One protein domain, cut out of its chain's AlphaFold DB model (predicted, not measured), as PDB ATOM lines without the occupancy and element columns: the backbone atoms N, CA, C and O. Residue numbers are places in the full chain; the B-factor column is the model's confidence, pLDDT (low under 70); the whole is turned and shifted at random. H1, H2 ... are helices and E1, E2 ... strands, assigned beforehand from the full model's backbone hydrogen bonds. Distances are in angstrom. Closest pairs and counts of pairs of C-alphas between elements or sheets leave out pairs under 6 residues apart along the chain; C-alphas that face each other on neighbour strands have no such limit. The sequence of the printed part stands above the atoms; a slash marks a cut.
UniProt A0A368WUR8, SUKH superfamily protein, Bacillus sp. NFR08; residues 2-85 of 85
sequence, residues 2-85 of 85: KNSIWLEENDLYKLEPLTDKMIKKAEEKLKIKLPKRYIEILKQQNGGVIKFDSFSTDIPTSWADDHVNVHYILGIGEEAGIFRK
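What this domain is: This is residues 2 to 85 of the 85 residues of the protein "SUKH superfamily protein" of Bacillus sp. NFR08 (UniProt A0A368WUR8). With little regular structure, this is mostly loop: two short helices, H1 and H2, towards one end of the longest axis, and the small hairpin of E1 and E2 at the other. The class is mixed; named elements, in the order H1, H2, E1, E2, hold only 24 of the 84 printed residues. The whole is only just compact, close to loose, with radius of gyration of the C-alphas 14.2 A and spans 40 by 30 by 25 A.

How they stand to each other: Residues 2 to 19 hold no named element. H1, residues 20 to 30, and H2, residues 36 to 42, are close but not clearly touching, at a steep tilt of 60 degrees, opposite ways; their closest C-alphas, Ile 23 and Ile 39, are 7.9 A apart. In both, every O i to N i+4 pair is within hydrogen-bond range. E1, residues 54 to 56, and E2, residues 67 to 69, form an antiparallel hairpin, with N 55 and O 68 within hydrogen-bond range at 2.9 A.

Where its parts are: H1, 15.3 A long, begins at C-alpha 20 (16.643, 42.707, -23.012). H2 measures 10.0 A, E1 6.8 A and E2 6.5 A, ending at C-alpha 69 (-9.922, 54.085, -20.389).

The domain as a whole: The printed part has no cut. The H2 to E1 link is long. Residues 2 to 3, 10 and 85 have pLDDT under 70.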
ATOM      1  N   LYS A   2      10.404  65.029 -13.943       53.34
ATOM      2  CA  LYS A   2      10.232  63.787 -14.716       53.34
ATOM      3  C   LYS A   2       8.740  63.657 -15.023       53.34
ATOM      4  O   LYS A   2       7.962  63.385 -14.116       53.34
ATOM      5  N   ASN A   3       8.344  63.872 -16.275       69.56
ATOM      6  CA  ASN A   3       6.979  63.600 -16.728       69.56
ATOM      7  C   ASN A   3       6.799  62.079 -16.818       69.56
ATOM      8  O   ASN A   3       7.029  61.483 -17.866       69.56
ATOM      9  N   SER A   4       6.478  61.453 -15.687       84.31
ATOM     10  CA  SER A   4       6.163  60.027 -15.603       84.31
ATOM     11  C   SER A   4       4.655  59.835 -15.689       84.31
ATOM     12  O   SER A   4       3.909  60.486 -14.955       84.31
ATOM     13  N   ILE A   5       4.221  58.917 -16.550       89.88
ATOM     14  CA  ILE A   5       2.821  58.484 -16.621       89.88
ATOM     15  C   ILE A   5       2.465  57.495 -15.509       89.88
ATOM     16  O   ILE A   5       1.287  57.256 -15.289       89.88
ATOM     17  N   TRP A   6       3.454  56.922 -14.817       92.00
ATOM     18  CA  TRP A   6       3.256  55.872 -13.817       92.00
ATOM     19  C   TRP A   6       2.792  56.445 -12.483       92.00
ATOM     20  O   TRP A   6       3.322  57.466 -12.024       92.00
ATOM     21  N   LEU A   7       1.818  55.779 -11.866       90.12
ATOM     22  CA  LEU A   7       1.404  56.025 -10.490       90.12
ATOM     23  C   LEU A   7       2.469  55.440  -9.541       90.12
ATOM     24  O   LEU A   7       2.940  54.329  -9.752       90.12
ATOM     25  N   GLU A   8       2.918  56.204  -8.541       75.81
ATOM     26  CA  GLU A   8       4.089  55.827  -7.721       75.81
ATOM     27  C   GLU A   8       3.736  55.050  -6.438       75.81
ATOM     28  O   GLU A   8       4.631  54.557  -5.753       75.81
ATOM     29  N   GLU A   9       2.452  54.908  -6.111       73.00
ATOM     30  CA  GLU A   9       2.001  54.308  -4.853       73.00
ATOM     31  C   GLU A   9       1.674  52.818  -5.009       73.00
ATOM     32  O   GLU A   9       0.829  52.453  -5.819       73.00
ATOM     33  N   ASN A  10       2.353  51.977  -4.212       64.50
ATOM     34  CA  ASN A  10       2.097  50.548  -3.954       64.50
ATOM     35  C   ASN A  10       1.443  49.760  -5.111       64.50
ATOM     36  O   ASN A  10       0.391  49.134  -4.965       64.50
ATOM     37  N   ASP A  11       2.079  49.835  -6.278       81.81
ATOM     38  CA  ASP A  11       1.518  49.376  -7.541       81.81
ATOM     39  C   ASP A  11       1.680  47.860  -7.718       81.81
ATOM     40  O   ASP A  11       2.753  47.368  -8.068       81.81
ATOM     41  N   LEU A  12       0.586  47.122  -7.512       84.75
ATOM     42  CA  LEU A  12       0.520  45.666  -7.695       84.75
ATOM     43  C   LEU A  12       0.809  45.214  -9.138       84.75
ATOM     44  O   LEU A  12       1.048  44.030  -9.366       84.75
ATOM     45  N   TYR A  13       0.765  46.128 -10.112       90.00
ATOM     46  CA  TYR A  13       1.055  45.839 -11.516       90.00
ATOM     47  C   TYR A  13       2.511  46.113 -11.902       90.00
ATOM     48  O   TYR A  13       2.927  45.769 -13.013       90.00
ATOM     49  N   LYS A  14       3.296  46.715 -11.004       93.75
ATOM     50  CA  LYS A  14       4.713  46.984 -11.230       93.75
ATOM     51  C   LYS A  14       5.541  45.725 -11.001       93.75
ATOM     52  O   LYS A  14       5.572  45.177  -9.904       93.75
ATOM     53  N   LEU A  15       6.272  45.320 -12.032       94.00
ATOM     54  CA  LEU A  15       7.182  44.179 -11.987       94.00
ATOM     55  C   LEU A  15       8.643  44.627 -11.869       94.00
ATOM     56  O   LEU A  15       8.981  45.809 -11.993       94.00
ATOM     57  N   GLU A  16       9.520  43.637 -11.709       93.75
ATOM     58  CA  GLU A  16      10.970  43.804 -11.798       93.75
ATOM     59  C   GLU A  16      11.391  44.536 -13.087       93.75
ATOM     60  O   GLU A  16      10.781  44.319 -14.145       93.75
ATOM     61  N   PRO A  17      12.445  45.378 -13.040       95.12
ATOM     62  CA  PRO A  17      12.904  46.151 -14.186       95.12
ATOM     63  C   PRO A  17      13.101  45.312 -15.449       95.12
ATOM     64  O   PRO A  17      13.671  44.219 -15.430       95.12
ATOM     65  N   LEU A  18      12.649  45.857 -16.579       96.44
ATOM     66  CA  LEU A  18      12.713  45.156 -17.851       96.44
ATOM     67  C   LEU A  18      14.167  44.974 -18.308       96.44
ATOM     68  O   LEU A  18      14.935  45.932 -18.377       96.44
ATOM     69  N   THR A  19      14.515  43.755 -18.720       96.81
ATOM     70  CA  THR A  19      15.814  43.442 -19.338       96.81
ATOM     71  C   THR A  19      15.651  42.980 -20.784       96.81
ATOM     72  O   THR A  19      14.638  42.380 -21.150       96.81
ATOM     73  N   ASP A  20      16.679  43.167 -21.614       96.50
ATOM     74  CA  ASP A  20      16.643  42.707 -23.012       96.50
ATOM     75  C   ASP A  20      16.484  41.175 -23.120       96.50
ATOM     76  O   ASP A  20      15.857  40.670 -24.053       96.50
ATOM     77  N   LYS A  21      16.966  40.418 -22.120       96.69
ATOM     78  CA  LYS A  21      16.748  38.964 -22.025       96.69
ATOM     79  C   LYS A  21      15.268  38.622 -21.829       96.69
ATOM     80  O   LYS A  21      14.794  37.658 -22.428       96.69
ATOM     81  N   MET A  22      14.543  39.393 -21.015       97.19
ATOM     82  CA  MET A  22      13.099  39.210 -20.820       97.19
ATOM     83  C   MET A  22      12.333  39.485 -22.110       97.19
ATOM     84  O   MET A  22      11.478  38.683 -22.474       97.19
ATOM     85  N   ILE A  23      12.686  40.554 -22.833       97.12
ATOM     86  CA  ILE A  23      12.084  40.888 -24.133       97.12
ATOM     87  C   ILE A  23      12.310  39.744 -25.125       97.12
ATOM     88  O   ILE A  23      11.351  39.228 -25.693       97.12
ATOM     89  N   LYS A  24      13.561  39.291 -25.287       97.44
ATOM     90  CA  LYS A  24      13.899  38.196 -26.206       97.44
ATOM     91  C   LYS A  24      13.132  36.915 -25.868       97.44
ATOM     92  O   LYS A  24      12.505  36.331 -26.745       97.44
ATOM     93  N   LYS A  25      13.118  36.521 -24.590       96.31
ATOM     94  CA  LYS A  25      12.367  35.347 -24.122       96.31
ATOM     95  C   LYS A  25      10.865  35.497 -24.382       96.31
ATOM     96  O   LYS A  25      10.205  34.515 -24.707       96.31
ATOM     97  N   ALA A  26      10.320  36.705 -24.232       96.56
ATOM     98  CA  ALA A  26       8.910  36.969 -24.469       96.56
ATOM     99  C   ALA A  26       8.530  36.850 -25.946       96.56
ATOM    100  O   ALA A  26       7.565  36.162 -26.268       96.56
ATOM    101  N   GLU A  27       9.318  37.455 -26.832       97.50
ATOM    102  CA  GLU A  27       9.139  37.334 -28.280       97.50
ATOM    103  C   GLU A  27       9.261  35.880 -28.755       97.50
ATOM    104  O   GLU A  27       8.445  35.421 -29.549       97.50
ATOM    105  N   GLU A  28      10.229  35.125 -28.226       97.19
ATOM    106  CA  GLU A  28      10.401  33.697 -28.522       97.19
ATOM    107  C   GLU A  28       9.212  32.855 -28.028       97.19
ATOM    108  O   GLU A  28       8.707  32.009 -28.768       97.19
ATOM    109  N   LYS A  29       8.730  33.103 -26.801       95.62
ATOM    110  CA  LYS A  29       7.596  32.379 -26.196       95.62
ATOM    111  C   LYS A  29       6.286  32.653 -26.937       95.62
ATOM    112  O   LYS A  29       5.526  31.720 -27.181       95.62
ATOM    113  N   LEU A  30       6.029  33.911 -27.298       95.25
ATOM    114  CA  LEU A  30       4.811  34.332 -27.999       95.25
ATOM    115  C   LEU A  30       4.905  34.159 -29.522       95.25
ATOM    116  O   LEU A  30       3.885  34.238 -30.199       95.25
ATOM    117  N   LYS A  31       6.109  33.914 -30.058       97.00
ATOM    118  CA  LYS A  31       6.408  33.823 -31.498       97.00
ATOM    119  C   LYS A  31       6.003  35.078 -32.282       97.00
ATOM    120  O   LYS A  31       5.597  34.991 -33.438       97.00
ATOM    121  N   ILE A  32       6.137  36.248 -31.658       96.31
ATOM    122  CA  ILE A  32       5.859  37.557 -32.265       96.31
ATOM    123  C   ILE A  32       6.989  38.536 -31.964       96.31
ATOM    124  O   ILE A  32       7.760  38.342 -31.027       96.31
ATOM    125  N   LYS A  33       7.043  39.631 -32.724       97.00
ATOM    126  CA  LYS A  33       7.794  40.821 -32.324       97.00
ATOM    127  C   LYS A  33       6.902  41.735 -31.508       97.00
ATOM    128  O   LYS A  33       5.798  42.065 -31.939       97.00
ATOM    129  N   LEU A  34       7.371  42.123 -30.327       96.88
ATOM    130  CA  LEU A  34       6.623  43.047 -29.489       96.88
ATOM    131  C   LEU A  34       6.677  44.449 -30.115       96.88
ATOM    132  O   LEU A  34       7.714  44.841 -30.661       96.88
ATOM    133  N   PRO A  35       5.589  45.238 -30.044       97.69
ATOM    134  CA  PRO A  35       5.599  46.592 -30.574       97.69
ATOM    135  C   PRO A  35       6.724  47.424 -29.950       97.69
ATOM    136  O   PRO A  35       6.863  47.488 -28.728       97.69
ATOM    137  N   LYS A  36       7.503  48.123 -30.783       97.06
ATOM    138  CA  LYS A  36       8.635  48.945 -30.320       97.06
ATOM    139  C   LYS A  36       8.213  49.940 -29.236       97.06
ATOM    140  O   LYS A  36       8.887  50.065 -28.217       97.06
ATOM    141  N   ARG A  37       7.068  50.603 -29.428       95.44
ATOM    142  CA  ARG A  37       6.549  51.594 -28.478       95.44
ATOM    143  C   ARG A  37       6.183  50.983 -27.125       95.44
ATOM    144  O   ARG A  37       6.409  51.610 -26.098       95.44
ATOM    145  N   TYR A  38       5.668  49.757 -27.126       95.81
ATOM    146  CA  TYR A  38       5.380  49.023 -25.899       95.81
ATOM    147  C   TYR A  38       6.672  48.743 -25.121       95.81
ATOM    148  O   TYR A  38       6.755  49.070 -23.942       95.81
ATOM    149  N   ILE A  39       7.727  48.274 -25.797       97.00
ATOM    150  CA  ILE A  39       9.050  48.089 -25.179       97.00
ATOM    151  C   ILE A  39       9.600  49.410 -24.616       97.00
ATOM    152  O   ILE A  39      10.111  49.429 -23.501       97.00
ATOM    153  N   GLU A  40       9.509  50.517 -25.358       95.50
ATOM    154  CA  GLU A  40       9.982  51.836 -24.901       95.50
ATOM    155  C   GLU A  40       9.282  52.308 -23.621       95.50
ATOM    156  O   GLU A  40       9.929  52.884 -22.744       95.50
ATOM    157  N   ILE A  41       7.976  52.059 -23.505       94.31
ATOM    158  CA  ILE A  41       7.203  52.356 -22.294       94.31
ATOM    159  C   ILE A  41       7.664  51.442 -21.155       94.31
ATOM    160  O   ILE A  41       7.995  51.932 -20.076       94.31
ATOM    161  N   LEU A  42       7.782  50.135 -21.407       95.75
ATOM    162  CA  LEU A  42       8.184  49.173 -20.381       95.75
ATOM    163  C   LEU A  42       9.637  49.330 -19.902       95.75
ATOM    164  O   LEU A  42       9.966  48.936 -18.784       95.75
ATOM    165  N   LYS A  43      10.514  49.938 -20.711       94.88
ATOM    166  CA  LYS A  43      11.870  50.331 -20.290       94.88
ATOM    167  C   LYS A  43      11.868  51.450 -19.244       94.88
ATOM    168  O   LYS A  43      12.862  51.604 -18.542       94.88
ATOM    169  N   GLN A  44      10.786  52.223 -19.133       93.75
ATOM    170  CA  GLN A  44      10.621  53.218 -18.067       93.75
ATOM    171  C   GLN A  44      10.147  52.551 -16.772       93.75
ATOM    172  O   GLN A  44      10.709  52.817 -15.712       93.75
ATOM    173  N   GLN A  45       9.139  51.680 -16.870       94.00
ATOM    174  CA  GLN A  45       8.669  50.819 -15.783       94.00
ATOM    175  C   GLN A  45       8.016  49.562 -16.368       94.00
ATOM    176  O   GLN A  45       7.180  49.655 -17.266       94.00
ATOM    177  N   ASN A  46       8.392  48.383 -15.868       95.56
ATOM    178  CA  ASN A  46       7.889  47.111 -16.380       95.56
ATOM    179  C   ASN A  46       6.492  46.798 -15.819       95.56
ATOM    180  O   ASN A  46       6.340  45.989 -14.910       95.56
ATOM    181  N   GLY A  47       5.480  47.448 -16.381       94.88
ATOM    182  CA  GLY A  47       4.099  47.344 -15.928       94.88
ATOM    183  C   GLY A  47       3.761  48.344 -14.827       94.88
ATOM    184  O   GLY A  47       4.648  48.964 -14.229       94.88
ATOM    185  N   GLY A  48       2.467  48.541 -14.612       94.25
ATOM    186  CA  GLY A  48       1.965  49.441 -13.583       94.25
ATOM    187  C   GLY A  48       0.672  50.161 -13.945       94.25
ATOM    188  O   GLY A  48       0.233  50.151 -15.099       94.25
ATOM    189  N   VAL A  49       0.090  50.819 -12.951       93.69
ATOM    190  CA  VAL A  49      -1.034  51.751 -13.072       93.69
ATOM    191  C   VAL A  49      -0.534  53.092 -13.613       93.69
ATOM    192  O   VAL A  49       0.573  53.545 -13.295       93.69
ATOM    193  N   ILE A  50      -1.348  53.744 -14.443       92.62
ATOM    194  CA  ILE A  50      -1.022  55.052 -15.023       92.62
ATOM    195  C   ILE A  50      -1.880  56.173 -14.421       92.62
ATOM    196  O   ILE A  50      -3.015  55.962 -14.022       92.62
ATOM    197  N   LYS A  51      -1.322  57.387 -14.351       91.12
ATOM    198  CA  LYS A  51      -1.964  58.591 -13.788       91.12
ATOM    199  C   LYS A  51      -3.044  59.183 -14.693       91.12
ATOM    200  O   LYS A  51      -3.996  59.775 -14.203       91.12
ATOM    201  N   PHE A  52      -2.840  59.094 -16.006       89.44
ATOM    202  CA  PHE A  52      -3.717  59.659 -17.031       89.44
ATOM    203  C   PHE A  52      -4.344  58.503 -17.801       89.44
ATOM    204  O   PHE A  52      -3.902  58.154 -18.894       89.44
ATOM    205  N   ASP A  53      -5.299  57.847 -17.161       89.25
ATOM    206  CA  ASP A  53      -5.867  56.587 -17.624       89.25
ATOM    207  C   ASP A  53      -6.994  56.762 -18.646       89.25
ATOM    208  O   ASP A  53      -7.449  55.772 -19.197       89.25
ATOM    209  N   SER A  54      -7.434  57.987 -18.936       93.00
ATOM    210  CA  SER A  54      -8.599  58.244 -19.788       93.00
ATOM    211  C   SER A  54      -8.285  59.240 -20.904       93.00
ATOM    212  O   SER A  54      -7.619  60.253 -20.680       93.00
ATOM    213  N   PHE A  55      -8.771  58.958 -22.115       92.31
ATOM    214  CA  PHE A  55      -8.611  59.819 -23.289       92.31
ATOM    215  C   PHE A  55      -9.940  59.979 -24.033       92.31
ATOM    216  O   PHE A  55     -10.596  58.984 -24.341       92.31
ATOM    217  N   SER A  56     -10.339  61.218 -24.328       95.19
ATOM    218  CA  SER A  56     -11.627  61.523 -24.964       95.19
ATOM    219  C   SER A  56     -11.726  60.987 -26.397       95.19
ATOM    220  O   SER A  56     -10.757  61.021 -27.155       95.19
ATOM    221  N   THR A  57     -12.911  60.513 -26.778       94.00
ATOM    222  CA  THR A  57     -13.236  60.040 -28.130       94.00
ATOM    223  C   THR A  57     -14.714  60.274 -28.424       94.00
ATOM    224  O   THR A  57     -15.554  60.067 -27.560       94.00
ATOM    225  N   ASP A  58     -15.039  60.644 -29.663       95.94
ATOM    226  CA  ASP A  58     -16.432  60.822 -30.106       95.94
ATOM    227  C   ASP A  58     -17.125  59.487 -30.450       95.94
ATOM    228  O   ASP A  58     -18.305  59.453 -30.796       95.94
ATOM    229  N   ILE A  59     -16.377  58.379 -30.414       95.38
ATOM    230  CA  ILE A  59     -16.876  57.024 -30.669       95.38
ATOM    231  C   ILE A  59     -17.099  56.323 -29.322       95.38
ATOM    232  O   ILE A  59     -16.106  56.084 -28.624       95.38
ATOM    233  N   PRO A  60     -18.344  55.923 -28.993       94.38
ATOM    234  CA  PRO A  60     -18.641  55.171 -27.780       94.38
ATOM    235  C   PRO A  60     -17.871  53.852 -27.713       94.38
ATOM    236  O   PRO A  60     -17.754  53.116 -28.699       94.38
ATOM    237  N   THR A  61     -17.376  53.530 -26.525       92.06
ATOM    238  CA  THR A  61     -16.793  52.227 -26.201       92.06
ATOM    239  C   THR A  61     -17.824  51.360 -25.480       92.06
ATOM    240  O   THR A  61     -18.909  51.809 -25.127       92.06
ATOM    241  N   SER A  62     -17.494  50.097 -25.208       89.75
ATOM    242  CA  SER A  62     -18.357  49.239 -24.383       89.75
ATOM    243  C   SER A  62     -18.469  49.688 -22.918       89.75
ATOM    244  O   SER A  62     -19.261  49.108 -22.179       89.75
ATOM    245  N   TRP A  63     -17.667  50.669 -22.490       89.25
ATOM    246  CA  TRP A  63     -17.571  51.135 -21.104       89.25
ATOM    247  C   TRP A  63     -18.011  52.588 -20.901       89.25
ATOM    248  O   TRP A  63     -18.477  52.920 -19.815       89.25
ATOM    249  N   ALA A  64     -17.857  53.446 -21.910       94.00
ATOM    250  CA  ALA A  64     -18.179  54.866 -21.820       94.00
ATOM    251  C   ALA A  64     -18.538  55.456 -23.186       94.00
ATOM    252  O   ALA A  64     -18.025  55.007 -24.213       94.00
ATOM    253  N   ASP A  65     -19.370  56.496 -23.176       96.25
ATOM    254  CA  ASP A  65     -19.865  57.150 -24.391       96.25
ATOM    255  C   ASP A  65     -18.851  58.121 -25.020       96.25
ATOM    256  O   ASP A  65     -18.929  58.382 -26.216       96.25
ATOM    257  N   ASP A  66     -17.903  58.644 -24.234       96.25
ATOM    258  CA  ASP A  66     -17.092  59.820 -24.589       96.25
ATOM    259  C   ASP A  66     -15.576  59.661 -24.360       96.25
ATOM    260  O   ASP A  66     -14.800  60.593 -24.605       96.25
ATOM    261  N   HIS A  67     -15.114  58.503 -23.878       94.62
ATOM    262  CA  HIS A  67     -13.693  58.254 -23.638       94.62
ATOM    263  C   HIS A  67     -13.307  56.773 -23.742       94.62
ATOM    264  O   HIS A  67     -14.125  55.860 -23.632       94.62
ATOM    265  N   VAL A  68     -12.008  56.546 -23.931       93.94
ATOM    266  CA  VAL A  68     -11.354  55.252 -23.739       93.94
ATOM    267  C   VAL A  68     -10.549  55.292 -22.446       93.94
ATOM    268  O   VAL A  68      -9.815  56.251 -22.204       93.94
ATOM    269  N   ASN A  69     -10.682  54.251 -21.624       92.12
ATOM    270  CA  ASN A  69      -9.922  54.085 -20.389       92.12
ATOM    271  C   ASN A  69      -8.874  52.962 -20.521       92.12
ATOM    272  O   ASN A  69      -9.128  51.914 -21.118       92.12
ATOM    273  N   VAL A  70      -7.692  53.186 -19.947       91.12
ATOM    274  CA  VAL A  70      -6.573  52.252 -19.816       91.12
ATOM    275  C   VAL A  70      -6.034  52.359 -18.388       91.12
ATOM    276  O   VAL A  70      -5.106  53.111 -18.115       91.12
ATOM    277  N   HIS A  71      -6.604  51.582 -17.472       89.00
ATOM    278  CA  HIS A  71      -6.251  51.634 -16.048       89.00
ATOM    279  C   HIS A  71      -4.780  51.265 -15.750       89.00
ATOM    280  O   HIS A  71      -4.106  51.923 -14.957       89.00
ATOM    281  N   TYR A  72      -4.248  50.219 -16.390       92.94
ATOM    282  CA  TYR A  72      -2.866  49.772 -16.200       92.94
ATOM    283  C   TYR A  72      -2.262  49.219 -17.487       92.94
ATOM    284  O   TYR A  72      -2.959  48.759 -18.394       92.94
ATOM    285  N   ILE A  73      -0.934  49.214 -17.536       94.25
ATOM    286  CA  ILE A  73      -0.152  48.577 -18.588       94.25
ATOM    287  C   ILE A  73       0.430  47.288 -18.016       94.25
ATOM    288  O   ILE A  73       1.115  47.303 -16.996       94.25
ATOM    289  N   LEU A  74       0.177  46.161 -18.681       95.31
ATOM    290  CA  LEU A  74       0.819  44.896 -18.327       95.31
ATOM    291  C   LEU A  74       2.302  44.945 -18.691       95.31
ATOM    292  O   LEU A  74       2.649  45.327 -19.809       95.31
ATOM    293  N   GLY A  75       3.165  44.524 -17.769       96.00
ATOM    294  CA  GLY A  75       4.589  44.317 -18.028       96.00
ATOM    295  C   GLY A  75       4.900  42.940 -18.622       96.00
ATOM    296  O   GLY A  75       4.017  42.118 -18.866       96.00
ATOM    297  N   ILE A  76       6.185  42.651 -18.818       97.06
ATOM    298  CA  ILE A  76       6.676  41.315 -19.169       97.06
ATOM    299  C   ILE A  76       7.019  40.559 -17.883       97.06
ATOM    300  O   ILE A  76       8.001  40.878 -17.215       97.06
ATOM    301  N   GLY A  77       6.228  39.532 -17.568       94.38
ATOM    302  CA  GLY A  77       6.403  38.669 -16.400       94.38
ATOM    303  C   GLY A  77       5.218  37.724 -16.199       94.38
ATOM    304  O   GLY A  77       4.246  37.782 -16.953       94.38
ATOM    305  N   GLU A  78       5.332  36.837 -15.210       89.94
ATOM    306  CA  GLU A  78       4.325  35.809 -14.890       89.94
ATOM    307  C   GLU A  78       3.299  36.285 -13.839       89.94
ATOM    308  O   GLU A  78       2.202  35.744 -13.801       89.94
ATOM    309  N   GLU A  79       3.632  37.292 -13.019       86.50
ATOM    310  CA  GLU A  79       2.733  37.863 -11.998       86.50
ATOM    311  C   GLU A  79       1.672  38.777 -12.641       86.50
ATOM    312  O   GLU A  79       0.782  38.314 -13.342       86.50
ATOM    313  N   ALA A  80       1.773  40.096 -12.488       88.44
ATOM    314  CA  ALA A  80       0.894  41.066 -13.139       88.44
ATOM    315  C   ALA A  80       1.321  41.398 -14.589       88.44
ATOM    316  O   ALA A  80       1.184  42.528 -15.058       88.44
ATOM    317  N   GLY A  81       1.879  40.415 -15.302       92.94
ATOM    318  CA  GLY A  81       2.428  40.584 -16.647       92.94
ATOM    319  C   GLY A  81       1.644  39.860 -17.737       92.94
ATOM    320  O   GLY A  81       0.646  39.187 -17.495       92.94
ATOM    321  N   ILE A  82       2.132  39.964 -18.971       94.69
ATOM    322  CA  ILE A  82       1.518  39.336 -20.153       94.69
ATOM    323  C   ILE A  82       1.562  37.798 -20.155       94.69
ATOM    324  O   ILE A  82       0.997  37.187 -21.060       94.69
ATOM    325  N   PHE A  83       2.226  37.158 -19.186       93.38
ATOM    326  CA  PHE A  83       2.175  35.702 -19.006       93.38
ATOM    327  C   PHE A  83       1.260  35.253 -17.869       93.38
ATOM    328  O   PHE A  83       1.189  34.047 -17.624       93.38
ATOM    329  N   ARG A  84       0.555  36.183 -17.207       85.31
ATOM    330  CA  ARG A  84      -0.426  35.840 -16.175       85.31
ATOM    331  C   ARG A  84      -1.449  34.845 -16.725       85.31
ATOM    332  O   ARG A  84      -1.898  34.990 -17.865       85.31
ATOM    333  N   LYS A  85      -1.784  33.837 -15.924       67.00
ATOM    334  CA  LYS A  85      -2.794  32.820 -16.239       67.00
ATOM    335  C   LYS A  85      -4.085  33.095 -15.494       67.00
ATOM    336  O   LYS A  85      -3.988  33.554 -14.337       67.00
TER     337      LYS A  85